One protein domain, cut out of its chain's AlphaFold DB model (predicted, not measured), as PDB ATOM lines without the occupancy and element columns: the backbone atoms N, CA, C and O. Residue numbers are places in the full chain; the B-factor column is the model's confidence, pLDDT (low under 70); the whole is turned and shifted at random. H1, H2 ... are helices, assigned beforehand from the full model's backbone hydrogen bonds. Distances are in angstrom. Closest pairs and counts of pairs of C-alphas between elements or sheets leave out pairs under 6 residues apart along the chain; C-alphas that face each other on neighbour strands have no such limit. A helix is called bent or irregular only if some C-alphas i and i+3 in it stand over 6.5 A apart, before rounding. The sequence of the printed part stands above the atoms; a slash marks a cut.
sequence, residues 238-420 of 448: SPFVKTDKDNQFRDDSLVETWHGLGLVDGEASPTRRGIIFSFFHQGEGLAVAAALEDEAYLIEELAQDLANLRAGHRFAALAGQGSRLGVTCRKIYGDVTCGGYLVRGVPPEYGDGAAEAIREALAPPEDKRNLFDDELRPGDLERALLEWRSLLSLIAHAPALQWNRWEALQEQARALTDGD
ATOM      1  N   SER A 238     290.102 136.553 185.735       44.00
ATOM      2  CA  SER A 238     291.062 136.902 186.786       44.00
ATOM      3  C   SER A 238     290.915 138.363 187.222       44.00
ATOM      4  O   SER A 238     291.110 139.246 186.386       44.00
ATOM      5  N   PRO A 239     290.708 138.652 188.520       44.50
ATOM      6  CA  PRO A 239     290.778 140.013 189.051       44.50
ATOM      7  C   PRO A 239     292.225 140.518 189.222       44.50
ATOM      8  O   PRO A 239     292.435 141.600 189.750       44.50
ATOM      9  N   PHE A 240     293.235 139.726 188.834       41.09
ATOM     10  CA  PHE A 240     294.660 140.067 188.960       41.09
ATOM     11  C   PHE A 240     295.416 140.023 187.632       41.09
ATOM     12  O   PHE A 240     296.645 140.105 187.620       41.09
ATOM     13  N   VAL A 241     294.720 139.883 186.500       45.59
ATOM     14  CA  VAL A 241     295.361 140.221 185.228       45.59
ATOM     15  C   VAL A 241     295.571 141.727 185.277       45.59
ATOM     16  O   VAL A 241     294.617 142.494 185.168       45.59
ATOM     17  N   LYS A 242     296.828 142.141 185.478       39.50
ATOM     18  CA  LYS A 242     297.288 143.476 185.107       39.50
ATOM     19  C   LYS A 242     297.100 143.588 183.604       39.50
ATOM     20  O   LYS A 242     297.993 143.302 182.820       39.50
ATOM     21  N   THR A 243     295.882 143.900 183.205       42.47
ATOM     22  CA  THR A 243     295.630 144.414 181.880       42.47
ATOM     23  C   THR A 243     296.290 145.786 181.891       42.47
ATOM     24  O   THR A 243     296.011 146.570 182.796       42.47
ATOM     25  N   ASP A 244     297.111 146.119 180.896       44.69
ATOM     26  CA  ASP A 244     297.661 147.479 180.715       44.69
ATOM     27  C   ASP A 244     296.567 148.583 180.659       44.69
ATOM     28  O   ASP A 244     296.852 149.776 180.586       44.69
ATOM     29  N   LYS A 245     295.287 148.186 180.732       46.31
ATOM     30  CA  LYS A 245     294.082 149.006 180.857       46.31
ATOM     31  C   LYS A 245     293.946 149.797 182.156       46.31
ATOM     32  O   LYS A 245     293.164 150.741 182.164       46.31
ATOM     33  N   ASP A 246     294.686 149.478 183.220       44.25
ATOM     34  CA  ASP A 246     294.603 150.243 184.482       44.25
ATOM     35  C   ASP A 246     295.013 151.727 184.288       44.25
ATOM     36  O   ASP A 246     294.634 152.604 185.062       44.25
ATOM     37  N   ASN A 247     295.725 152.023 183.189       48.72
ATOM     38  CA  ASN A 247     296.095 153.374 182.757       48.72
ATOM     39  C   ASN A 247     295.315 153.905 181.537       48.72
ATOM     40  O   ASN A 247     295.568 155.042 181.149       48.72
ATOM     41  N   GLN A 248     294.391 153.148 180.924       55.88
ATOM     42  CA  GLN A 248     293.778 153.563 179.647       55.88
ATOM     43  C   GLN A 248     293.007 154.884 179.754       55.88
ATOM     44  O   GLN A 248     293.119 155.706 178.863       55.88
ATOM     45  N   PHE A 249     292.324 155.142 180.872       57.69
ATOM     46  CA  PHE A 249     291.428 156.299 180.993       57.69
ATOM     47  C   PHE A 249     292.038 157.542 181.663       57.69
ATOM     48  O   PHE A 249     291.317 158.508 181.899       57.69
ATOM     49  N   ARG A 250     293.330 157.538 182.032       57.09
ATOM     50  CA  ARG A 250     293.933 158.678 182.759       57.09
ATOM     51  C   ARG A 250     294.166 159.910 181.880       57.09
ATOM     52  O   ARG A 250     294.025 161.017 182.385       57.09
ATOM     53  N   ASP A 251     294.444 159.700 180.593       63.34
ATOM     54  CA  ASP A 251     294.724 160.763 179.615       63.34
ATOM     55  C   ASP A 251     293.692 160.810 178.467       63.34
ATOM     56  O   ASP A 251     293.855 161.562 177.505       63.34
ATOM     57  N   ASP A 252     292.625 160.008 178.556       74.06
ATOM     58  CA  ASP A 252     291.589 159.919 177.527       74.06
ATOM     59  C   ASP A 252     290.631 161.117 177.582       74.06
ATOM     60  O   ASP A 252     290.192 161.570 178.643       74.06
ATOM     61  N   SER A 253     290.214 161.593 176.410       86.94
ATOM     62  CA  SER A 253     289.073 162.506 176.315       86.94
ATOM     63  C   SER A 253     287.759 161.823 176.733       86.94
ATOM     64  O   SER A 253     287.641 160.595 176.731       86.94
ATOM     65  N   LEU A 254     286.719 162.607 177.051       88.75
ATOM     66  CA  LEU A 254     285.406 162.065 177.444       88.75
ATOM     67  C   LEU A 254     284.842 161.080 176.411       88.75
ATOM     68  O   LEU A 254     284.286 160.048 176.775       88.75
ATOM     69  N   VAL A 255     285.007 161.374 175.121       91.00
ATOM     70  CA  VAL A 255     284.515 160.510 174.038       91.00
ATOM     71  C   VAL A 255     285.344 159.241 173.895       91.00
ATOM     72  O   VAL A 255     284.773 158.188 173.626       91.00
ATOM     73  N   GLU A 256     286.657 159.303 174.119       89.81
ATOM     74  CA  GLU A 256     287.497 158.100 174.175       89.81
ATOM     75  C   GLU A 256     287.094 157.208 175.348       89.81
ATOM     76  O   GLU A 256     286.937 156.002 175.167       89.81
ATOM     77  N   THR A 257     286.788 157.812 176.497       89.44
ATOM     78  CA  THR A 257     286.236 157.096 177.651       89.44
ATOM     79  C   THR A 257     284.898 156.435 177.309       89.44
ATOM     80  O   THR A 257     284.710 155.242 177.551       89.44
ATOM     81  N   TRP A 258     283.966 157.173 176.697       91.81
ATOM     82  CA  TRP A 258     282.670 156.628 176.278       91.81
ATOM     83  C   TRP A 258     282.820 155.490 175.270       91.81
ATOM     84  O   TRP A 258     282.125 154.484 175.388       91.81
ATOM     85  N   HIS A 259     283.731 155.622 174.310       91.06
ATOM     86  CA  HIS A 259     284.021 154.575 173.336       91.06
ATOM     87  C   HIS A 259     284.653 153.346 174.005       91.06
ATOM     88  O   HIS A 259     284.223 152.222 173.756       91.06
ATOM     89  N   GLY A 260     285.615 153.540 174.913       88.19
ATOM     90  CA  GLY A 260     286.264 152.462 175.667       88.19
ATOM     91  C   GLY A 260     285.302 151.684 176.570       88.19
ATOM     92  O   GLY A 260     285.439 150.472 176.719       88.19
ATOM     93  N   LEU A 261     284.280 152.352 177.111       90.69
ATOM     94  CA  LEU A 261     283.186 151.723 177.862       90.69
ATOM     95  C   LEU A 261     282.076 151.150 176.957       90.69
ATOM     96  O   LEU A 261     281.139 150.513 177.447       90.69
ATOM     97  N   GLY A 262     282.164 151.350 175.640       92.12
ATOM     98  CA  GLY A 262     281.183 150.893 174.657       92.12
ATOM     99  C   GLY A 262     279.864 151.667 174.678       92.12
ATOM    100  O   GLY A 262     278.851 151.135 174.237       92.12
ATOM    101  N   LEU A 263     279.841 152.892 175.213       92.75
ATOM    102  CA  LEU A 263     278.668 153.778 175.226       92.75
ATOM    103  C   LEU A 263     278.421 154.436 173.861       92.75
ATOM    104  O   LEU A 263     277.278 154.734 173.515       92.75
ATOM    105  N   VAL A 264     279.482 154.655 173.085       93.25
ATOM    106  CA  VAL A 264     279.415 155.150 171.705       93.25
ATOM    107  C   VAL A 264     280.243 154.262 170.777       93.25
ATOM    108  O   VAL A 264     281.189 153.618 171.226       93.25
ATOM    109  N   ASP A 265     279.876 154.216 169.501       90.38
ATOM    110  CA  ASP A 265     280.625 153.510 168.457       90.38
ATOM    111  C   ASP A 265     281.763 154.366 167.860       90.38
ATOM    112  O   ASP A 265     282.041 155.480 168.319       90.38
ATOM    113  N   GLY A 266     282.445 153.841 166.837       88.62
ATOM    114  CA  GLY A 266     283.554 154.523 166.157       88.62
ATOM    115  C   GLY A 266     283.162 155.828 165.448       88.62
ATOM    116  O   GLY A 266     284.020 156.680 165.234       88.62
ATOM    117  N   GLU A 267     281.874 156.028 165.161       88.31
ATOM    118  CA  GLU A 267     281.322 157.273 164.609       88.31
ATOM    119  C   GLU A 267     280.760 158.194 165.705       88.31
ATOM    120  O   GLU A 267     280.093 159.196 165.431       88.31
ATOM    121  N   ALA A 268     281.041 157.864 166.970       89.88
ATOM    122  CA  ALA A 268     280.554 158.548 168.152       89.88
ATOM    123  C   ALA A 268     279.014 158.590 168.257       89.88
ATOM    124  O   ALA A 268     278.441 159.504 168.865       89.88
ATOM    125  N   SER A 269     278.333 157.596 167.686       91.56
ATOM    126  CA  SER A 269     276.892 157.402 167.837       91.56
ATOM    127  C   SER A 269     276.598 156.547 169.074       91.56
ATOM    128  O   SER A 269     277.340 155.605 169.350       91.56
ATOM    129  N   PRO A 270     275.541 156.843 169.857       94.00
ATOM    130  CA  PRO A 270     275.204 156.045 171.035       94.00
ATOM    131  C   PRO A 270     274.900 154.593 170.673       94.00
ATOM    132  O   PRO A 270     274.048 154.326 169.827       94.00
ATOM    133  N   THR A 271     275.541 153.660 171.368       94.62
ATOM    134  CA  THR A 271     275.219 152.233 171.275       94.62
ATOM    135  C   THR A 271     273.980 151.911 172.114       94.62
ATOM    136  O   THR A 271     273.503 152.734 172.901       94.62
ATOM    137  N   ARG A 272     273.480 150.670 172.032       92.88
ATOM    138  CA  ARG A 272     272.427 150.182 172.941       92.88
ATOM    139  C   ARG A 272     272.821 150.356 174.413       92.88
ATOM    140  O   ARG A 272     272.017 150.848 175.202       92.88
ATOM    141  N   ARG A 273     274.068 150.025 174.755       94.38
ATOM    142  CA  ARG A 273     274.644 150.233 176.089       94.38
ATOM    143  C   ARG A 273     274.628 151.707 176.481       94.38
ATOM    144  O   ARG A 273     274.193 152.031 177.577       94.38
ATOM    145  N   GLY A 274     275.037 152.598 175.574       93.56
ATOM    146  CA  GLY A 274     274.981 154.050 175.771       93.56
ATOM    147  C   GLY A 274     273.578 154.588 176.027       93.56
ATOM    148  O   GLY A 274     273.390 155.483 176.850       93.56
ATOM    149  N   ILE A 275     272.579 154.025 175.348       94.31
ATOM    150  CA  ILE A 275     271.176 154.393 175.542       94.31
ATOM    151  C   ILE A 275     270.696 153.950 176.925       94.31
ATOM    152  O   ILE A 275     270.170 154.786 177.656       94.31
ATOM    153  N   ILE A 276     270.921 152.688 177.306       95.12
ATOM    154  CA  ILE A 276     270.581 152.188 178.648       95.12
ATOM    155  C   ILE A 276     271.279 153.029 179.711       95.12
ATOM    156  O   ILE A 276     270.622 153.533 180.613       95.12
ATOM    157  N   PHE A 277     272.586 153.253 179.555       94.88
ATOM    158  CA  PHE A 277     273.388 154.068 180.459       94.88
ATOM    159  C   PHE A 277     272.758 155.436 180.739       94.88
ATOM    160  O   PHE A 277     272.703 155.865 181.887       94.88
ATOM    161  N   SER A 278     272.220 156.088 179.703       93.06
ATOM    162  CA  SER A 278     271.622 157.423 179.810       93.06
ATOM    163  C   SER A 278     270.362 157.506 180.681       93.06
ATOM    164  O   SER A 278     269.942 158.612 181.016       93.06
ATOM    165  N   PHE A 279     269.751 156.374 181.045       94.25
ATOM    166  CA  PHE A 279     268.578 156.345 181.923       94.25
ATOM    167  C   PHE A 279     268.938 156.381 183.409       94.25
ATOM    168  O   PHE A 279     268.057 156.617 184.233       94.25
ATOM    169  N   PHE A 280     270.206 156.160 183.756       93.50
ATOM    170  CA  PHE A 280     270.655 155.998 185.135       93.50
ATOM    171  C   PHE A 280     271.674 157.059 185.536       93.50
ATOM    172  O   PHE A 280     272.195 157.813 184.712       93.50
ATOM    173  N   HIS A 281     271.969 157.102 186.833       85.06
ATOM    174  CA  HIS A 281     272.993 157.982 187.369       85.06
ATOM    175  C   HIS A 281     274.339 157.251 187.418       85.06
ATOM    176  O   HIS A 281     274.423 156.095 187.830       85.06
ATOM    177  N   GLN A 282     275.410 157.954 187.038       82.31
ATOM    178  CA  GLN A 282     276.791 157.465 187.148       82.31
ATOM    179  C   GLN A 282     276.979 156.059 186.533       82.31
ATOM    180  O   GLN A 282     276.441 155.764 185.470       82.31
ATOM    181  N   GLY A 283     277.752 155.185 187.185       87.88
ATOM    182  CA  GLY A 283     278.060 153.831 186.729       87.88
ATOM    183  C   GLY A 283     276.909 152.827 186.762       87.88
ATOM    184  O   GLY A 283     277.059 151.738 186.216       87.88
ATOM    185  N   GLU A 284     275.763 153.144 187.367       93.38
ATOM    186  CA  GLU A 284     274.645 152.197 187.513       93.38
ATOM    187  C   GLU A 284     274.195 151.646 186.164       93.38
ATOM    188  O   GLU A 284     274.044 150.439 185.984       93.38
ATOM    189  N   GLY A 285     274.061 152.535 185.180       94.62
ATOM    190  CA  GLY A 285     273.626 152.170 183.843       94.62
ATOM    191  C   GLY A 285     274.619 151.273 183.100       94.62
ATOM    192  O   GLY A 285     274.200 150.498 182.244       94.62
ATOM    193  N   LEU A 286     275.912 151.316 183.454       95.50
ATOM    194  CA  LEU A 286     276.898 150.352 182.955       95.50
ATOM    195  C   LEU A 286     276.598 148.964 183.520       95.50
ATOM    196  O   LEU A 286     276.522 147.999 182.771       95.50
ATOM    197  N   ALA A 287     276.350 148.855 184.823       95.69
ATOM    198  CA  ALA A 287     276.038 147.568 185.433       95.69
ATOM    199  C   ALA A 287     274.726 146.962 184.915       95.69
ATOM    200  O   ALA A 287     274.690 145.774 184.591       95.69
ATOM    201  N   VAL A 288     273.674 147.778 184.761       96.81
ATOM    202  CA  VAL A 288     272.400 147.323 184.176       96.81
ATOM    203  C   VAL A 288     272.600 146.852 182.737       96.81
ATOM    204  O   VAL A 288     272.148 145.765 182.378       96.81
ATOM    205  N   ALA A 289     273.309 147.626 181.912       96.12
ATOM    206  CA  ALA A 289     273.560 147.236 180.530       96.12
ATOM    207  C   ALA A 289     274.409 145.960 180.437       96.12
ATOM    208  O   ALA A 289     274.061 145.057 179.681       96.12
ATOM    209  N   ALA A 290     275.462 145.850 181.249       95.00
ATOM    210  CA  ALA A 290     276.316 144.671 181.326       95.00
ATOM    211  C   ALA A 290     275.523 143.401 181.674       95.00
ATOM    212  O   ALA A 290     275.682 142.366 181.030       95.00
ATOM    213  N   ALA A 291     274.630 143.475 182.662       95.69
ATOM    214  CA  ALA A 291     273.801 142.336 183.046       95.69
ATOM    215  C   ALA A 291     272.754 141.963 181.987       95.69
ATOM    216  O   ALA A 291     272.476 140.783 181.768       95.69
ATOM    217  N   LEU A 292     272.181 142.951 181.300       95.25
ATOM    218  CA  LEU A 292     271.236 142.694 180.218       95.25
ATOM    219  C   LEU A 292     271.915 142.124 178.965       95.25
ATOM    220  O   LEU A 292     271.282 141.361 178.242       95.25
ATOM    221  N   GLU A 293     273.175 142.461 178.700       92.94
ATOM    222  CA  GLU A 293     273.960 141.894 177.595       92.94
ATOM    223  C   GLU A 293     274.358 140.424 177.832       92.94
ATOM    224  O   GLU A 293     274.558 139.687 176.869       92.94
ATOM    225  N   ASP A 294     274.437 139.976 179.088       91.62
ATOM    226  CA  ASP A 294     274.653 138.568 179.437       91.62
ATOM    227  C   ASP A 294     273.340 137.772 179.327       91.62
ATOM    228  O   ASP A 294     272.499 137.787 180.228       91.62
ATOM    229  N   GLU A 295     273.159 137.051 178.220       89.00
ATOM    230  CA  GLU A 295     271.952 136.251 177.960       89.00
ATOM    231  C   GLU A 295     271.705 135.156 179.005       89.00
ATOM    232  O   GLU A 295     270.554 134.788 179.240       89.00
ATOM    233  N   ALA A 296     272.755 134.659 179.669       89.50
ATOM    234  CA  ALA A 296     272.616 133.636 180.698       89.50
ATOM    235  C   ALA A 296     272.072 134.204 182.020       89.50
ATOM    236  O   ALA A 296     271.723 133.430 182.918       89.50
ATOM    237  N   TYR A 297     272.053 135.531 182.188       92.12
ATOM    238  CA  TYR A 297     271.561 136.199 183.390       92.12
ATOM    239  C   TYR A 297     270.031 136.188 183.415       92.12
ATOM    240  O   TYR A 297     269.382 136.772 182.544       92.12
ATOM    241  N   LEU A 298     269.453 135.512 184.412       92.62
ATOM    242  CA  LEU A 298     268.009 135.504 184.643       92.62
ATOM    243  C   LEU A 298     267.534 136.899 185.065       92.62
ATOM    244  O   LEU A 298     268.177 137.558 185.882       92.62
ATOM    245  N   ILE A 299     266.417 137.353 184.499       96.06
ATOM    246  CA  ILE A 299     265.902 138.711 184.723       96.06
ATOM    247  C   ILE A 299     265.399 138.875 186.161       96.06
ATOM    248  O   ILE A 299     265.561 139.934 186.763       96.06
ATOM    249  N   GLU A 300     264.853 137.808 186.734       92.81
ATOM    250  CA  GLU A 300     264.367 137.756 188.107       92.81
ATOM    251  C   GLU A 300     265.519 137.883 189.109       92.81
ATOM    252  O   GLU A 300     265.401 138.623 190.087       92.81
ATOM    253  N   GLU A 301     266.642 137.203 188.844       91.69
ATOM    254  CA  GLU A 301     267.872 137.333 189.637       91.69
ATOM    255  C   GLU A 301     268.464 138.733 189.484       91.69
ATOM    256  O   GLU A 301     268.783 139.368 190.485       91.69
ATOM    257  N   LEU A 302     268.547 139.246 188.250       95.25
ATOM    258  CA  LEU A 302     269.049 140.592 187.980       95.25
ATOM    259  C   LEU A 302     268.258 141.634 188.772       95.25
ATOM    260  O   LEU A 302     268.860 142.437 189.475       95.25
ATOM    261  N   ALA A 303     266.925 141.603 188.707       95.25
ATOM    262  CA  ALA A 303     266.080 142.568 189.402       95.25
ATOM    263  C   ALA A 303     266.343 142.604 190.919       95.25
ATOM    264  O   ALA A 303     266.295 143.680 191.512       95.25
ATOM    265  N   GLN A 304     266.669 141.465 191.539       92.44
ATOM    266  CA  GLN A 304     267.077 141.410 192.947       92.44
ATOM    267  C   GLN A 304     268.506 141.927 193.154       92.44
ATOM    268  O   GLN A 304     268.733 142.765 194.024       92.44
ATOM    269  N   ASP A 305     269.458 141.483 192.332       94.31
ATOM    270  CA  ASP A 305     270.875 141.847 192.438       94.31
ATOM    271  C   ASP A 305     271.128 143.349 192.204       94.31
ATOM    272  O   ASP A 305     272.136 143.885 192.668       94.31
ATOM    273  N   LEU A 306     270.195 144.065 191.561       95.62
ATOM    274  CA  LEU A 306     270.213 145.530 191.461       95.62
ATOM    275  C   LEU A 306     270.250 146.233 192.830       95.62
ATOM    276  O   LEU A 306     270.731 147.365 192.907       95.62
ATOM    277  N   ALA A 307     269.807 145.579 193.910       94.56
ATOM    278  CA  ALA A 307     269.930 146.096 195.276       94.56
ATOM    279  C   ALA A 307     271.384 146.401 195.673       94.56
ATOM    280  O   ALA A 307     271.639 147.282 196.492       94.56
ATOM    281  N   ASN A 308     272.346 145.718 195.052       94.19
ATOM    282  CA  ASN A 308     273.763 145.902 195.331       94.19
ATOM    283  C   ASN A 308     274.326 147.213 194.753       94.19
ATOM    284  O   ASN A 308     275.426 147.609 195.119       94.19
ATOM    285  N   LEU A 309     273.624 147.923 193.860       93.44
ATOM    286  CA  LEU A 309     274.206 149.064 193.131       93.44
ATOM    287  C   LEU A 309     274.498 150.307 193.978       93.44
ATOM    288  O   LEU A 309     275.424 151.039 193.639       93.44
ATOM    289  N   ARG A 310     273.739 150.526 195.058       91.19
ATOM    290  CA  ARG A 310     273.886 151.677 195.976       91.19
ATOM    291  C   ARG A 310     274.130 151.263 197.433       91.19
ATOM    292  O   ARG A 310     274.010 152.041 198.384       91.19
ATOM    293  N   ALA A 311     274.471 149.998 197.630       87.75
ATOM    294  CA  ALA A 311     274.584 149.398 198.948       87.75
ATOM    295  C   ALA A 311     275.818 149.874 199.732       87.75
ATOM    296  O   ALA A 311     275.748 150.030 200.953       87.75
ATOM    297  N   GLY A 312     276.934 150.157 199.052       85.62
ATOM    298  CA  GLY A 312     278.210 150.456 199.701       85.62
ATOM    299  C   GLY A 312     278.780 149.282 200.520       85.62
ATOM    300  O   GLY A 312     278.321 148.148 200.452       85.62
ATOM    301  N   HIS A 313     279.814 149.536 201.322       85.38
ATOM    302  CA  HIS A 313     280.602 148.469 201.964       85.38
ATOM    303  C   HIS A 313     279.915 147.754 203.142       85.38
ATOM    304  O   HIS A 313     280.338 146.661 203.501       85.38
ATOM    305  N   ARG A 314     278.865 148.333 203.739       83.44
ATOM    306  CA  ARG A 314     278.274 147.849 205.007       83.44
ATOM    307  C   ARG A 314     277.609 146.474 204.928       83.44
ATOM    308  O   ARG A 314     277.346 145.865 205.953       83.44
ATOM    309  N   PHE A 315     277.339 145.982 203.723       87.12
ATOM    310  CA  PHE A 315     276.725 144.672 203.497       87.12
ATOM    311  C   PHE A 315     277.755 143.563 203.228       87.12
ATOM    312  O   PHE A 315     277.378 142.405 203.058       87.12
ATOM    313  N   ALA A 316     279.056 143.878 203.238       81.62
ATOM    314  CA  ALA A 316     280.112 142.958 202.817       81.62
ATOM    315  C   ALA A 316     280.169 141.646 203.621       81.62
ATOM    316  O   ALA A 316     280.574 140.625 203.075       81.62
ATOM    317  N   ALA A 317     279.740 141.635 204.888       78.94
ATOM    318  CA  ALA A 317     279.664 140.410 205.693       78.94
ATOM    319  C   ALA A 317     278.612 139.407 205.176       78.94
ATOM    320  O   ALA A 317     278.728 138.204 205.408       78.94
ATOM    321  N   LEU A 318     277.598 139.904 204.459       76.56
ATOM    322  CA  LEU A 318     276.532 139.119 203.835       76.56
ATOM    323  C   LEU A 318     276.849 138.764 202.378       76.56
ATOM    324  O   LEU A 318     276.199 137.891 201.801       76.56
ATOM    325  N   ALA A 319     277.867 139.402 201.795       70.56
ATOM    326  CA  ALA A 319     278.368 139.087 200.471       70.56
ATOM    327  C   ALA A 319     278.977 137.680 200.480       70.56
ATOM    328  O   ALA A 319     280.105 137.480 200.920       70.56
ATOM    329  N   GLY A 320     278.222 136.682 200.018       67.12
ATOM    330  CA  GLY A 320     278.648 135.282 200.015       67.12
ATOM    331  C   GLY A 320     279.915 135.035 199.182       67.12
ATOM    332  O   GLY A 320     281.037 135.119 199.672       67.12
ATOM    333  N   GLN A 321     279.763 134.651 197.911       54.78
ATOM    334  CA  GLN A 321     280.897 134.443 196.984       54.78
ATOM    335  C   GLN A 321     281.069 135.604 195.985       54.78
ATOM    336  O   GLN A 321     281.800 135.471 195.003       54.78
ATOM    337  N   GLY A 322     280.422 136.735 196.271       60.94
ATOM    338  CA  GLY A 322     280.268 137.881 195.382       60.94
ATOM    339  C   GLY A 322     279.017 137.768 194.508       60.94
ATOM    340  O   GLY A 322     278.723 136.691 193.984       60.94
ATOM    341  N   SER A 323     278.279 138.867 194.346       73.62
ATOM    342  CA  SER A 323     277.070 138.889 193.531       73.62
ATOM    343  C   SER A 323     277.408 138.744 192.053       73.62
ATOM    344  O   SER A 323     278.433 139.228 191.543       73.62
ATOM    345  N   ARG A 324     276.500 138.077 191.343       86.56
ATOM    346  CA  ARG A 324     276.618 137.809 189.915       86.56
ATOM    347  C   ARG A 324     276.772 139.107 189.124       86.56
ATOM    348  O   ARG A 324     277.583 139.162 188.201       86.56
ATOM    349  N   LEU A 325     276.080 140.172 189.541       92.44
ATOM    350  CA  LEU A 325     276.158 141.498 188.924       92.44
ATOM    351  C   LEU A 325     277.588 142.054 188.901       92.44
ATOM    352  O   LEU A 325     278.063 142.488 187.849       92.44
ATOM    353  N   GLY A 326     278.305 141.993 190.025       91.25
ATOM    354  CA  GLY A 326     279.683 142.484 190.108       91.25
ATOM    355  C   GLY A 326     280.655 141.691 189.227       91.25
ATOM    356  O   GLY A 326     281.572 142.265 188.635       91.25
ATOM    357  N   VAL A 327     280.453 140.376 189.101       89.69
ATOM    358  CA  VAL A 327     281.254 139.515 188.212       89.69
ATOM    359  C   VAL A 327     280.980 139.844 186.745       89.69
ATOM    360  O   VAL A 327     281.928 140.006 185.975       89.69
ATOM    361  N   THR A 328     279.712 140.002 186.359       91.56
ATOM    362  CA  THR A 328     279.329 140.354 184.984       91.56
ATOM    363  C   THR A 328     279.886 141.719 184.573       91.56
ATOM    364  O   THR A 328     280.442 141.843 183.481       91.56
ATOM    365  N   CYS A 329     279.852 142.721 185.461       92.31
ATOM    366  CA  CYS A 329     280.463 144.028 185.198       92.31
ATOM    367  C   CYS A 329     281.966 143.903 184.904       92.31
ATOM    368  O   CYS A 329     282.443 144.392 183.881       92.31
ATOM    369  N   ARG A 330     282.711 143.171 185.742       90.44
ATOM    370  CA  ARG A 330     284.156 142.959 185.542       90.44
ATOM    371  C   ARG A 330     284.470 142.118 184.310       90.44
ATOM    372  O   ARG A 330     285.499 142.340 183.682       90.44
ATOM    373  N   LYS A 331     283.595 141.182 183.932       86.25
ATOM    374  CA  LYS A 331     283.722 140.420 182.680       86.25
ATOM    375  C   LYS A 331     283.636 141.336 181.459       86.25
ATOM    376  O   LYS A 331     284.402 141.152 180.519       86.25
ATOM    377  N   ILE A 332     282.729 142.313 181.482       87.06
ATOM    378  CA  ILE A 332     282.466 143.199 180.342       87.06
ATOM    379  C   ILE A 332     283.448 144.373 180.285       87.06
ATOM    380  O   ILE A 332     283.964 144.684 179.212       87.06
ATOM    381  N   TYR A 333     283.733 145.014 181.418       87.75
ATOM    382  CA  TYR A 333     284.558 146.226 181.470       87.75
ATOM    383  C   TYR A 333     286.029 145.961 181.821       87.75
ATOM    384  O   TYR A 333     286.889 146.790 181.528       87.75
ATOM    385  N   GLY A 334     286.346 144.796 182.392       86.38
ATOM    386  CA  GLY A 334     287.655 144.510 182.983       86.38
ATOM    387  C   GLY A 334     287.832 145.155 184.362       86.38
ATOM    388  O   GLY A 334     286.945 145.846 184.857       86.38
ATOM    389  N   ASP A 335     288.989 144.941 184.993       84.31
ATOM    390  CA  ASP A 335     289.362 145.601 186.258       84.31
ATOM    391  C   ASP A 335     289.880 147.021 185.963       84.31
ATOM    392  O   ASP A 335     291.076 147.282 186.010       84.31
ATOM    393  N   VAL A 336     288.979 147.912 185.533       83.44
ATOM    394  CA  VAL A 336     289.301 149.301 185.162       83.44
ATOM    395  C   VAL A 336     288.746 150.290 186.179       83.44
ATOM    396  O   VAL A 336     287.642 150.116 186.701       83.44
ATOM    397  N   THR A 337     289.492 151.363 186.430       87.06
ATOM    398  CA  THR A 337     289.014 152.500 187.225       87.06
ATOM    399  C   THR A 337     288.869 153.723 186.329       87.06
ATOM    400  O   THR A 337     289.839 154.208 185.753       87.06
ATOM    401  N   CYS A 338     287.642 154.219 186.221       85.88
ATOM    402  CA  CYS A 338     287.272 155.389 185.443       85.88
ATOM    403  C   CYS A 338     286.461 156.327 186.344       85.88
ATOM    404  O   CYS A 338     285.376 155.969 186.809       85.88
ATOM    405  N   GLY A 339     287.006 157.513 186.625       83.25
ATOM    406  CA  GLY A 339     286.432 158.455 187.587       83.25
ATOM    407  C   GLY A 339     284.961 158.766 187.295       83.25
ATOM    408  O   GLY A 339     284.619 159.183 186.193       83.25
ATOM    409  N   GLY A 340     284.090 158.544 188.281       81.44
ATOM    410  CA  GLY A 340     282.641 158.761 188.161       81.44
ATOM    411  C   GLY A 340     281.861 157.671 187.412       81.44
ATOM    412  O   GLY A 340     280.634 157.709 187.425       81.44
ATOM    413  N   TYR A 341     282.533 156.688 186.802       89.56
ATOM    414  CA  TYR A 341     281.887 155.581 186.086       89.56
ATOM    415  C   TYR A 341     282.120 154.239 186.775       89.56
ATOM    416  O   TYR A 341     281.159 153.550 187.095       89.56
ATOM    417  N   LEU A 342     283.378 153.855 187.000       91.50
ATOM    418  CA  LEU A 342     283.740 152.543 187.538       91.50
ATOM    419  C   LEU A 342     284.928 152.647 188.495       91.50
ATOM    420  O   LEU A 342     285.883 153.380 188.250       91.50
ATOM    421  N   VAL A 343     284.899 151.842 189.548       90.06
ATOM    422  CA  VAL A 343     286.035 151.544 190.417       90.06
ATOM    423  C   VAL A 343     286.263 150.044 190.331       90.06
ATOM    424  O   VAL A 343     285.387 149.261 190.694       90.06
ATOM    425  N   ARG A 344     287.429 149.628 189.830       88.94
ATOM    426  CA  ARG A 344     287.770 148.202 189.687       88.94
ATOM    427  C   ARG A 344     286.715 147.369 188.939       88.94
ATOM    428  O   ARG A 344     286.307 146.279 189.365       88.94
ATOM    429  N   GLY A 345     286.215 147.939 187.844       89.12
ATOM    430  CA  GLY A 345     285.248 147.311 186.944       89.12
ATOM    431  C   GLY A 345     283.797 147.279 187.426       89.12
ATOM    432  O   GLY A 345     282.970 146.683 186.742       89.12
ATOM    433  N   VAL A 346     283.468 147.888 188.569       92.81
ATOM    434  CA  VAL A 346     282.094 147.982 189.102       92.81
ATOM    435  C   VAL A 346     281.716 149.432 189.420       92.81
ATOM    436  O   VAL A 346     282.614 150.261 189.573       92.81
ATOM    437  N   PRO A 347     280.420 149.781 189.516       93.44
ATOM    438  CA  PRO A 347     280.004 151.131 189.902       93.44
ATOM    439  C   PRO A 347     280.581 151.560 191.266       93.44
ATOM    440  O   PRO A 347     280.743 150.707 192.137       93.44
ATOM    441  N   PRO A 348     280.870 152.856 191.495       90.19
ATOM    442  CA  PRO A 348     281.535 153.314 192.722       90.19
ATOM    443  C   PRO A 348     280.788 152.992 194.025       90.19
ATOM    444  O   PRO A 348     281.421 152.717 195.039       90.19
ATOM    445  N   GLU A 349     279.454 153.019 193.996       90.75
ATOM    446  CA  GLU A 349     278.590 152.760 195.161       90.75
ATOM    447  C   GLU A 349     278.176 151.287 195.291       90.75
ATOM    448  O   GLU A 349     277.424 150.920 196.200       90.75
ATOM    449  N   TYR A 350     278.693 150.429 194.406       91.69
ATOM    450  CA  TYR A 350     278.382 149.012 194.412       91.69
ATOM    451  C   TYR A 350     278.843 148.363 195.724       91.69
ATOM    452  O   TYR A 350     280.009 148.449 196.119       91.69
ATOM    453  N   GLY A 351     277.910 147.681 196.375       89.12
ATOM    454  CA  GLY A 351     278.075 146.986 197.636       89.12
ATOM    455  C   GLY A 351     277.476 145.596 197.559       89.12
ATOM    456  O   GLY A 351     276.290 145.430 197.305       89.12
ATOM    457  N   ASP A 352     278.309 144.590 197.757       87.06
ATOM    458  CA  ASP A 352     277.889 143.197 197.702       87.06
ATOM    459  C   ASP A 352     277.184 142.792 199.011       87.06
ATOM    460  O   ASP A 352     277.555 143.296 200.073       87.06
ATOM    461  N   GLY A 353     276.189 141.900 198.956       87.19
ATOM    462  CA  GLY A 353     275.449 141.421 200.135       87.19
ATOM    463  C   GLY A 353     274.112 142.116 200.435       87.19
ATOM    464  O   GLY A 353     273.366 141.655 201.303       87.19
ATOM    465  N   ALA A 354     273.771 143.221 199.762       91.12
ATOM    466  CA  ALA A 354     272.506 143.918 200.013       91.12
ATOM    467  C   ALA A 354     271.299 143.176 199.435       91.12
ATOM    468  O   ALA A 354     270.234 143.162 200.054       91.12
ATOM    469  N   ALA A 355     271.463 142.517 198.288       90.88
ATOM    470  CA  ALA A 355     270.434 141.655 197.715       90.88
ATOM    471  C   ALA A 355     270.067 140.509 198.678       90.88
ATOM    472  O   ALA A 355     268.887 140.237 198.907       90.88
ATOM    473  N   GLU A 356     271.065 139.882 199.305       87.25
ATOM    474  CA  GLU A 356     270.887 138.858 200.333       87.25
ATOM    475  C   GLU A 356     270.187 139.420 201.574       87.25
ATOM    476  O   GLU A 356     269.242 138.806 202.071       87.25
ATOM    477  N   ALA A 357     270.600 140.603 202.040       88.00
ATOM    478  CA  ALA A 357     269.996 141.263 203.194       88.00
ATOM    479  C   ALA A 357     268.508 141.574 202.975       88.00
ATOM    480  O   ALA A 357     267.682 141.304 203.847       88.00
ATOM    481  N   ILE A 358     268.147 142.108 201.803       88.38
ATOM    482  CA  ILE A 358     266.752 142.396 201.447       88.38
ATOM    483  C   ILE A 358     265.947 141.100 201.328       88.38
ATOM    484  O   ILE A 358     264.827 141.029 201.833       88.38
ATOM    485  N   ARG A 359     266.509 140.056 200.708       85.62
ATOM    486  CA  ARG A 359     265.839 138.755 200.574       85.62
ATOM    487  C   ARG A 359     265.520 138.143 201.937       85.62
ATOM    488  O   ARG A 359     264.405 137.671 202.140       85.62
ATOM    489  N   GLU A 360     266.464 138.199 202.870       84.38
ATOM    490  CA  GLU A 360     266.263 137.739 204.248       84.38
ATOM    491  C   GLU A 360     265.232 138.609 204.993       84.38
ATOM    492  O   GLU A 360     264.375 138.098 205.712       84.38
ATOM    493  N   ALA A 361     265.252 139.930 204.792       82.62
ATOM    494  CA  ALA A 361     264.300 140.842 205.426       82.62
ATOM    495  C   ALA A 361     262.843 140.589 204.994       82.62
ATOM    496  O   ALA A 361     261.920 140.701 205.814       82.62
ATOM    497  N   LEU A 362     262.655 140.234 203.719       80.19
ATOM    498  CA  LEU A 362     261.367 139.898 203.109       80.19
ATOM    499  C   LEU A 362     260.930 138.445 203.370       80.19
ATOM    500  O   LEU A 362     259.784 138.102 203.079       80.19
ATOM    501  N   ALA A 363     261.804 137.596 203.921       79.19
ATOM    502  CA  ALA A 363     261.470 136.215 204.251       79.19
ATOM    503  C   ALA A 363     260.440 136.125 205.404       79.19
ATOM    504  O   ALA A 363     260.343 137.041 206.235       79.19
ATOM    505  N   PRO A 364     259.665 135.024 205.490       74.12
ATOM    506  CA  PRO A 364     258.743 134.784 206.596       74.12
ATOM    507  C   PRO A 364     259.448 134.838 207.964       74.12
ATOM    508  O   PRO A 364     260.615 134.462 208.074       74.12
ATOM    509  N   PRO A 365     258.755 135.272 209.034       69.31
ATOM    510  CA  PRO A 365     259.361 135.489 210.352       69.31
ATOM    511  C   PRO A 365     259.988 134.235 210.980       69.31
ATOM    512  O   PRO A 365     260.855 134.373 211.836       69.31
ATOM    513  N   GLU A 366     259.584 133.039 210.552       63.38
ATOM    514  CA  GLU A 366     260.094 131.760 211.062       63.38
ATOM    515  C   GLU A 366     261.541 131.461 210.617       63.38
ATOM    516  O   GLU A 366     262.238 130.712 211.298       63.38
ATOM    517  N   ASP A 367     262.016 132.107 209.543       59.75
ATOM    518  CA  ASP A 367     263.347 131.892 208.955       59.75
ATOM    519  C   ASP A 367     264.328 133.058 209.192       59.75
ATOM    520  O   ASP A 367     265.489 132.964 208.798       59.75
ATOM    521  N   LYS A 368     263.897 134.146 209.851       65.38
ATOM    522  CA  LYS A 368     264.692 135.380 209.978       65.38
ATOM    523  C   LYS A 368     265.919 135.205 210.869       65.38
ATOM    524  O   LYS A 368     265.816 135.050 212.088       65.38
ATOM    525  N   ARG A 369     267.103 135.342 210.279       67.31
ATOM    526  CA  ARG A 369     268.364 135.507 211.012       67.31
ATOM    527  C   ARG A 369     268.513 136.933 211.528       67.31
ATOM    528  O   ARG A 369     267.997 137.888 210.952       67.31
ATOM    529  N   ASN A 370     269.279 137.089 212.607       73.81
ATOM    530  CA  ASN A 370     269.729 138.417 213.000       73.81
ATOM    531  C   ASN A 370     270.804 138.885 212.008       73.81
ATOM    532  O   ASN A 370     271.903 138.336 211.989       73.81
ATOM    533  N   LEU A 371     270.446 139.858 211.172       71.50
ATOM    534  CA  LEU A 371     271.321 140.454 210.160       71.50
ATOM    535  C   LEU A 371     272.216 141.561 210.727       71.50
ATOM    536  O   LEU A 371     273.189 141.931 210.084       71.50
ATOM    537  N   PHE A 372     271.860 142.126 211.883       78.38
ATOM    538  CA  PHE A 372     272.465 143.357 212.378       78.38
ATOM    539  C   PHE A 372     273.653 143.084 213.296       78.38
ATOM    540  O   PHE A 372     273.587 142.232 214.187       78.38
ATOM    541  N   ASP A 373     274.701 143.877 213.109       75.31
ATOM    542  CA  ASP A 373     275.905 143.907 213.931       75.31
ATOM    543  C   ASP A 373     276.371 145.363 214.142       75.31
ATOM    544  O   ASP A 373     275.598 146.311 213.969       75.31
ATOM    545  N   ASP A 374     277.619 145.560 214.575       68.00
ATOM    546  CA  ASP A 374     278.169 146.898 214.819       68.00
ATOM    547  C   ASP A 374     278.317 147.738 213.529       68.00
ATOM    548  O   ASP A 374     278.338 148.976 213.598       68.00
ATOM    549  N   GLU A 375     278.392 147.087 212.361       72.88
ATOM    550  CA  GLU A 375     278.639 147.690 211.047       72.88
ATOM    551  C   GLU A 375     277.347 147.851 210.224       72.88
ATOM    552  O   GLU A 375     277.119 148.928 209.658       72.88
ATOM    553  N   LEU A 376     276.463 146.842 210.212       82.75
ATOM    554  CA  LEU A 376     275.165 146.871 209.533       82.75
ATOM    555  C   LEU A 376     274.026 147.207 210.502       82.75
ATOM    556  O   LEU A 376     273.611 146.387 211.325       82.75
ATOM    557  N   ARG A 377     273.452 148.407 210.357       85.38
ATOM    558  CA  ARG A 377     272.355 148.893 211.209       85.38
ATOM    559  C   ARG A 377     270.993 148.801 210.507       85.38
ATOM    560  O   ARG A 377     270.937 148.852 209.279       85.38
ATOM    561  N   PRO A 378     269.869 148.782 211.250       83.94
ATOM    562  CA  PRO A 378     268.523 148.779 210.662       83.94
ATOM    563  C   PRO A 378     268.275 149.885 209.628       83.94
ATOM    564  O   PRO A 378     267.724 149.618 208.564       83.94
ATOM    565  N   GLY A 379     268.764 151.103 209.885       86.31
ATOM    566  CA  GLY A 379     268.636 152.217 208.941       86.31
ATOM    567  C   GLY A 379     269.398 152.018 207.624       86.31
ATOM    568  O   GLY A 379     268.995 152.564 206.600       86.31
ATOM    569  N   ASP A 380     270.465 151.210 207.612       87.69
ATOM    570  CA  ASP A 380     271.183 150.881 206.377       87.69
ATOM    571  C   ASP A 380     270.343 149.960 205.484       87.69
ATOM    572  O   ASP A 380     270.294 150.161 204.270       87.69
ATOM    573  N   LEU A 381     269.636 148.995 206.085       89.56
ATOM    574  CA  LEU A 381     268.714 148.104 205.380       89.56
ATOM    575  C   LEU A 381     267.498 148.866 204.835       89.56
ATOM    576  O   LEU A 381     267.123 148.665 203.682       89.56
ATOM    577  N   GLU A 382     266.910 149.768 205.627       89.69
ATOM    578  CA  GLU A 382     265.807 150.629 205.173       89.69
ATOM    579  C   GLU A 382     266.229 151.500 203.984       89.69
ATOM    580  O   GLU A 382     265.515 151.569 202.981       89.69
ATOM    581  N   ARG A 383     267.420 152.113 204.051       92.50
ATOM    582  CA  ARG A 383     267.989 152.887 202.939       92.50
ATOM    583  C   ARG A 383     268.176 152.023 201.692       92.50
ATOM    584  O   ARG A 383     267.720 152.419 200.622       92.50
ATOM    585  N   ALA A 384     268.804 150.854 201.825       92.19
ATOM    586  CA  ALA A 384     269.042 149.950 200.699       92.19
ATOM    587  C   ALA A 384     267.726 149.487 200.048       92.19
ATOM    588  O   ALA A 384     267.617 149.468 198.824       92.19
ATOM    589  N   LEU A 385     266.702 149.189 200.854       91.62
ATOM    590  CA  LEU A 385     265.371 148.828 200.367       91.62
ATOM    591  C   LEU A 385     264.717 149.979 199.584       91.62
ATOM    592  O   LEU A 385     264.176 149.755 198.499       91.62
ATOM    593  N   LEU A 386     264.774 151.209 200.108       91.56
ATOM    594  CA  LEU A 386     264.226 152.397 199.444       91.56
ATOM    595  C   LEU A 386     264.942 152.701 198.124       91.56
ATOM    596  O   LEU A 386     264.294 152.978 197.114       91.56
ATOM    597  N   GLU A 387     266.272 152.626 198.109       93.44
ATOM    598  CA  GLU A 387     267.078 152.863 196.911       93.44
ATOM    599  C   GLU A 387     266.850 151.792 195.843       93.44
ATOM    600  O   GLU A 387     266.683 152.130 194.669       93.44
ATOM    601  N   TRP A 388     266.769 150.521 196.244       94.88
ATOM    602  CA  TRP A 388     266.441 149.416 195.348       94.88
ATOM    603  C   TRP A 388     265.058 149.599 194.712       94.88
ATOM    604  O   TRP A 388     264.930 149.550 193.488       94.88
ATOM    605  N   ARG A 389     264.031 149.921 195.509       93.06
ATOM    606  CA  ARG A 389     262.680 150.219 194.999       93.06
ATOM    607  C   ARG A 389     262.666 151.430 194.073       93.06
ATOM    608  O   ARG A 389     262.009 151.401 193.035       93.06
ATOM    609  N   SER A 390     263.406 152.486 194.414       92.94
ATOM    610  CA  SER A 390     263.547 153.661 193.552       92.94
ATOM    611  C   SER A 390     264.182 153.301 192.208       92.94
ATOM    612  O   SER A 390     263.770 153.848 191.185       92.94
ATOM    613  N   LEU A 391     265.168 152.403 192.197       95.25
ATOM    614  CA  LEU A 391     265.826 151.946 190.977       95.25
ATOM    615  C   LEU A 391     264.897 151.070 190.123       95.25
ATOM    616  O   LEU A 391     264.820 151.265 188.913       95.25
ATOM    617  N   LEU A 392     264.144 150.158 190.744       95.88
ATOM    618  CA  LEU A 392     263.124 149.368 190.048       95.88
ATOM    619  C   LEU A 392     262.033 150.262 189.451       95.88
ATOM    620  O   LEU A 392     261.684 150.114 188.283       95.88
ATOM    621  N   SER A 393     261.556 151.253 190.206       94.56
ATOM    622  CA  SER A 393     260.576 152.223 189.710       94.56
ATOM    623  C   SER A 393     261.115 153.033 188.525       94.56
ATOM    624  O   SER A 393     260.405 153.219 187.533       94.56
ATOM    625  N   LEU A 394     262.389 153.445 188.569       94.88
ATOM    626  CA  LEU A 394     263.060 154.098 187.443       94.88
ATOM    627  C   LEU A 394     263.065 153.203 186.196       94.88
ATOM    628  O   LEU A 394     262.730 153.674 185.114       94.88
ATOM    629  N   ILE A 395     263.389 151.916 186.337       96.56
ATOM    630  CA  ILE A 395     263.396 150.946 185.231       96.56
ATOM    631  C   ILE A 395     261.989 150.736 184.663       96.56
ATOM    632  O   ILE A 395     261.791 150.810 183.448       96.56
ATOM    633  N   ALA A 396     261.002 150.522 185.533       95.75
ATOM    634  CA  ALA A 396     259.609 150.281 185.165       95.75
ATOM    635  C   ALA A 396     259.014 151.400 184.286       95.75
ATOM    636  O   ALA A 396     258.221 151.113 183.378       95.75
ATOM    637  N   HIS A 397     259.421 152.649 184.539       93.56
ATOM    638  CA  HIS A 397     258.936 153.858 183.860       93.56
ATOM    639  C   HIS A 397     259.913 154.433 182.824       93.56
ATOM    640  O   HIS A 397     259.600 155.431 182.170       93.56
ATOM    641  N   ALA A 398     261.096 153.839 182.661       93.94
ATOM    642  CA  ALA A 398     262.065 154.281 181.670       93.94
ATOM    643  C   ALA A 398     261.547 154.057 180.228       93.94
ATOM    644  O   ALA A 398     260.655 153.233 179.998       93.94
ATOM    645  N   PRO A 399     262.091 154.777 179.226       93.75
ATOM    646  CA  PRO A 399     261.652 154.637 177.841       93.75
ATOM    647  C   PRO A 399     261.747 153.194 177.330       93.75
ATOM    648  O   PRO A 399     262.740 152.502 177.566       93.75
ATOM    649  N   ALA A 400     260.738 152.762 176.570       91.25
ATOM    650  CA  ALA A 400     260.751 151.458 175.918       91.25
ATOM    651  C   ALA A 400     261.867 151.378 174.863       91.25
ATOM    652  O   ALA A 400     262.184 152.354 174.168       91.25
ATOM    653  N   LEU A 401     262.456 150.192 174.743       90.94
ATOM    654  CA  LEU A 401     263.453 149.848 173.735       90.94
ATOM    655  C   LEU A 401     263.017 148.541 173.088       90.94
ATOM    656  O   LEU A 401     262.561 147.656 173.800       90.94
ATOM    657  N   GLN A 402     263.218 148.409 171.775       90.19
ATOM    658  CA  GLN A 402     262.963 147.168 171.036       90.19
ATOM    659  C   GLN A 402     264.016 146.110 171.398       90.19
ATOM    660  O   GLN A 402     264.941 145.822 170.636       90.19
ATOM    661  N   TRP A 403     263.938 145.605 172.626       94.00
ATOM    662  CA  TRP A 403     264.851 144.621 173.175       94.00
ATOM    663  C   TRP A 403     264.153 143.814 174.266       94.00
ATOM    664  O   TRP A 403     263.980 144.287 175.386       94.00
ATOM    665  N   ASN A 404     263.842 142.558 173.950       95.44
ATOM    666  CA  ASN A 404     263.058 141.666 174.809       95.44
ATOM    667  C   ASN A 404     263.580 141.581 176.253       95.44
ATOM    668  O   ASN A 404     262.793 141.516 177.188       95.44
ATOM    669  N   ARG A 405     264.906 141.598 176.465       95.88
ATOM    670  CA  ARG A 405     265.487 141.542 177.820       95.88
ATOM    671  C   ARG A 405     265.237 142.821 178.620       95.88
ATOM    672  O   ARG A 405     265.017 142.742 179.823       95.88
ATOM    673  N   TRP A 406     265.253 143.983 177.965       97.06
ATOM    674  CA  TRP A 406     264.881 145.243 178.606       97.06
ATOM    675  C   TRP A 406     263.398 145.244 178.961       97.06
ATOM    676  O   TRP A 406     263.062 145.510 180.106       97.06
ATOM    677  N   GLU A 407     262.531 144.866 178.020       97.12
ATOM    678  CA  GLU A 407     261.083 144.774 178.247       97.12
ATOM    679  C   GLU A 407     260.747 143.824 179.407       97.12
ATOM    680  O   GLU A 407     259.996 144.200 180.307       97.12
ATOM    681  N   ALA A 408     261.386 142.649 179.455       97.19
ATOM    682  CA  ALA A 408     261.243 141.696 180.554       97.19
ATOM    683  C   ALA A 408     261.712 142.276 181.899       97.19
ATOM    684  O   ALA A 408     261.056 142.084 182.920       97.19
ATOM    685  N   LEU A 409     262.826 143.019 181.922       97.88
ATOM    686  CA  LEU A 409     263.289 143.681 183.144       97.88
ATOM    687  C   LEU A 409     262.311 144.774 183.600       97.88
ATOM    688  O   LEU A 409     262.087 144.918 184.800       97.88
ATOM    689  N   GLN A 410     261.702 145.518 182.673       97.25
ATOM    690  CA  GLN A 410     260.672 146.505 183.005       97.25
ATOM    691  C   GLN A 410     259.415 145.851 183.584       97.25
ATOM    692  O   GLN A 410     258.850 146.372 184.542       97.25
ATOM    693  N   GLU A 411     258.983 144.719 183.029       96.38
ATOM    694  CA  GLU A 411     257.856 143.944 183.553       96.38
ATOM    695  C   GLU A 411     258.149 143.404 184.957       96.38
ATOM    696  O   GLU A 411     257.362 143.628 185.878       96.38
ATOM    697  N   GLN A 412     259.323 142.801 185.154       96.50
ATOM    698  CA  GLN A 412     259.738 142.301 186.464       96.50
ATOM    699  C   GLN A 412     259.872 143.425 187.496       96.50
ATOM    700  O   GLN A 412     259.499 143.257 188.658       96.50
ATOM    701  N   ALA A 413     260.377 144.590 187.087       96.12
ATOM    702  CA  ALA A 413     260.468 145.749 187.963       96.12
ATOM    703  C   ALA A 413     259.081 146.233 188.415       96.12
ATOM    704  O   ALA A 413     258.910 146.489 189.604       96.12
ATOM    705  N   ARG A 414     258.087 146.287 187.509       94.44
ATOM    706  CA  ARG A 414     256.691 146.628 187.853       94.44
ATOM    707  C   ARG A 414     256.103 145.641 188.852       94.44
ATOM    708  O   ARG A 414     255.587 146.057 189.883       94.44
ATOM    709  N   ALA A 415     256.266 144.342 188.598       92.56
ATOM    710  CA  ALA A 415     255.754 143.292 189.477       92.56
ATOM    711  C   ALA A 415     256.295 143.404 190.915       92.56
ATOM    712  O   ALA A 415     255.556 143.200 191.877       92.56
ATOM    713  N   LEU A 416     257.572 143.767 191.067       89.62
ATOM    714  CA  LEU A 416     258.210 143.959 192.371       89.62
ATOM    715  C   LEU A 416     257.814 145.276 193.056       89.62
ATOM    716  O   LEU A 416     257.885 145.353 194.280       89.62
ATOM    717  N   THR A 417     257.403 146.304 192.307       85.06
ATOM    718  CA  THR A 417     256.950 147.582 192.885       85.06
ATOM    719  C   THR A 417     255.452 147.624 193.191       85.06
ATOM    720  O   THR A 417     255.056 148.269 194.159       85.06
ATOM    721  N   ASP A 418     254.616 146.931 192.414       69.81
ATOM    722  CA  ASP A 418     253.150 147.008 192.514       69.81
ATOM    723  C   ASP A 418     252.590 146.338 193.786       69.81
ATOM    724  O   ASP A 418     251.522 146.720 194.278       69.81
ATOM    725  N   GLY A 419     253.340 145.399 194.378       57.03
ATOM    726  CA  GLY A 419     253.005 144.761 195.660       57.03
ATOM    727  C   GLY A 419     252.974 145.714 196.867       57.03
ATOM    728  O   GLY A 419     252.383 145.374 197.888       57.03
ATOM    729  N   ASP A 420     253.546 146.916 196.740       50.78
ATOM    730  CA  ASP A 420     253.644 147.946 197.785       50.78
ATOM    731  C   ASP A 420     252.780 149.179 197.473       50.78
ATOM    732  O   ASP A 420     253.172 150.315 197.741       50.78
TER     733      ASP A 420
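What this domain is: This is residues 238 to 420 of the 448 residues of an uncharacterized protein of Opitutae bacterium (UniProt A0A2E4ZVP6). Crossed helices pack round H5 in the middle: the long H8 and H9 pack on it and, at a steep tilt, on each other, while H6 and H7 meet it near their first residues, closest at Leu 325 and Ala 355. H4 packs on H6, and H3 folds against H4; the small H1 and H2 lie out at one end of the long axis on a loose stretch of chain, and residues 362 to 367 stick out at the other end. The long link of residues 334 to 353 runs back past H6. The printed part has 183 residues with nine named helices, H1 to H9 in order, and no named strand: all helix. It is compact, with a radius of gyration of the C-alphas of 16.8 A, and only just elongated, spanning 56 by 37 by 27 A.

How they stand to each other: The longest helix, H8, residues 378 to 397, touches H9, residues 404 to 418, with residues 389 to 397 alone; their closest C-alphas, Ala 396 and Gln 410, are 4.5 A apart, at a steep tilt of 50 degrees, opposite ways. With residues 384 to 392 alone H8 touches the hub H5, residues 299 to 310, closest at C-alphas 388 and 307, 4.8 A, a steep tilt of 54 degrees. H5 and H9 touch at Ile 299 and Leu 409, whose C-alphas are 5.8 A apart, only just about perpendicular at 70.5 degrees. H7, residues 354 to 362, touches H5, with the closest C-alphas, Ala 355 and Ala 307, 5.1 A apart. H6, residues 324 to 333, is about perpendicular to H4, residues 284 to 293, at 89 degrees; they touch, closest at C-alphas 329 and 287, 5.7 A. H4 and H3, residues 272 to 277, form a helical hairpin at a shallow tilt of 32 degrees; they touch, closest at C-alphas 285 and 277, 3.9 A. H1, residues 244 to 247, and H2, residues 254 to 260, touch no helix. In H2, H3, H4, H6, H7, H8 and H9 every O i to N i+4 pair is within hydrogen-bond range; in H5 4 of 8 are, and H1 is too short for such a pair.

Where its parts are: H8 measures 28.9 A from C-alpha 378 at (268.523, 148.779, 210.662) to C-alpha 397. H9 measures 21.0 A and ends at C-alpha 418, (253.150, 147.008, 192.514). H5 measures 18.9 A and is only just irregular: C-alphas 307 and 310 are 6.9 A apart. H4 and H6 each measure 14.3 A, and H7 12.2 A. H1 begins at C-alpha 244, (297.661, 147.479, 180.715).

The domain as a whole: The two C-alphas farthest apart, those of Glu 267 and Glu 366, are 57.1 A apart. The printed part has no cut. The links H2 to H3, H5 to H6, H6 to H7 and H7 to H8 are long. Mean pLDDT of the printed part is 84.9; residues 238 to 251, 320 to 322, 365 to 369, 374 and 418 to 420 are under 70.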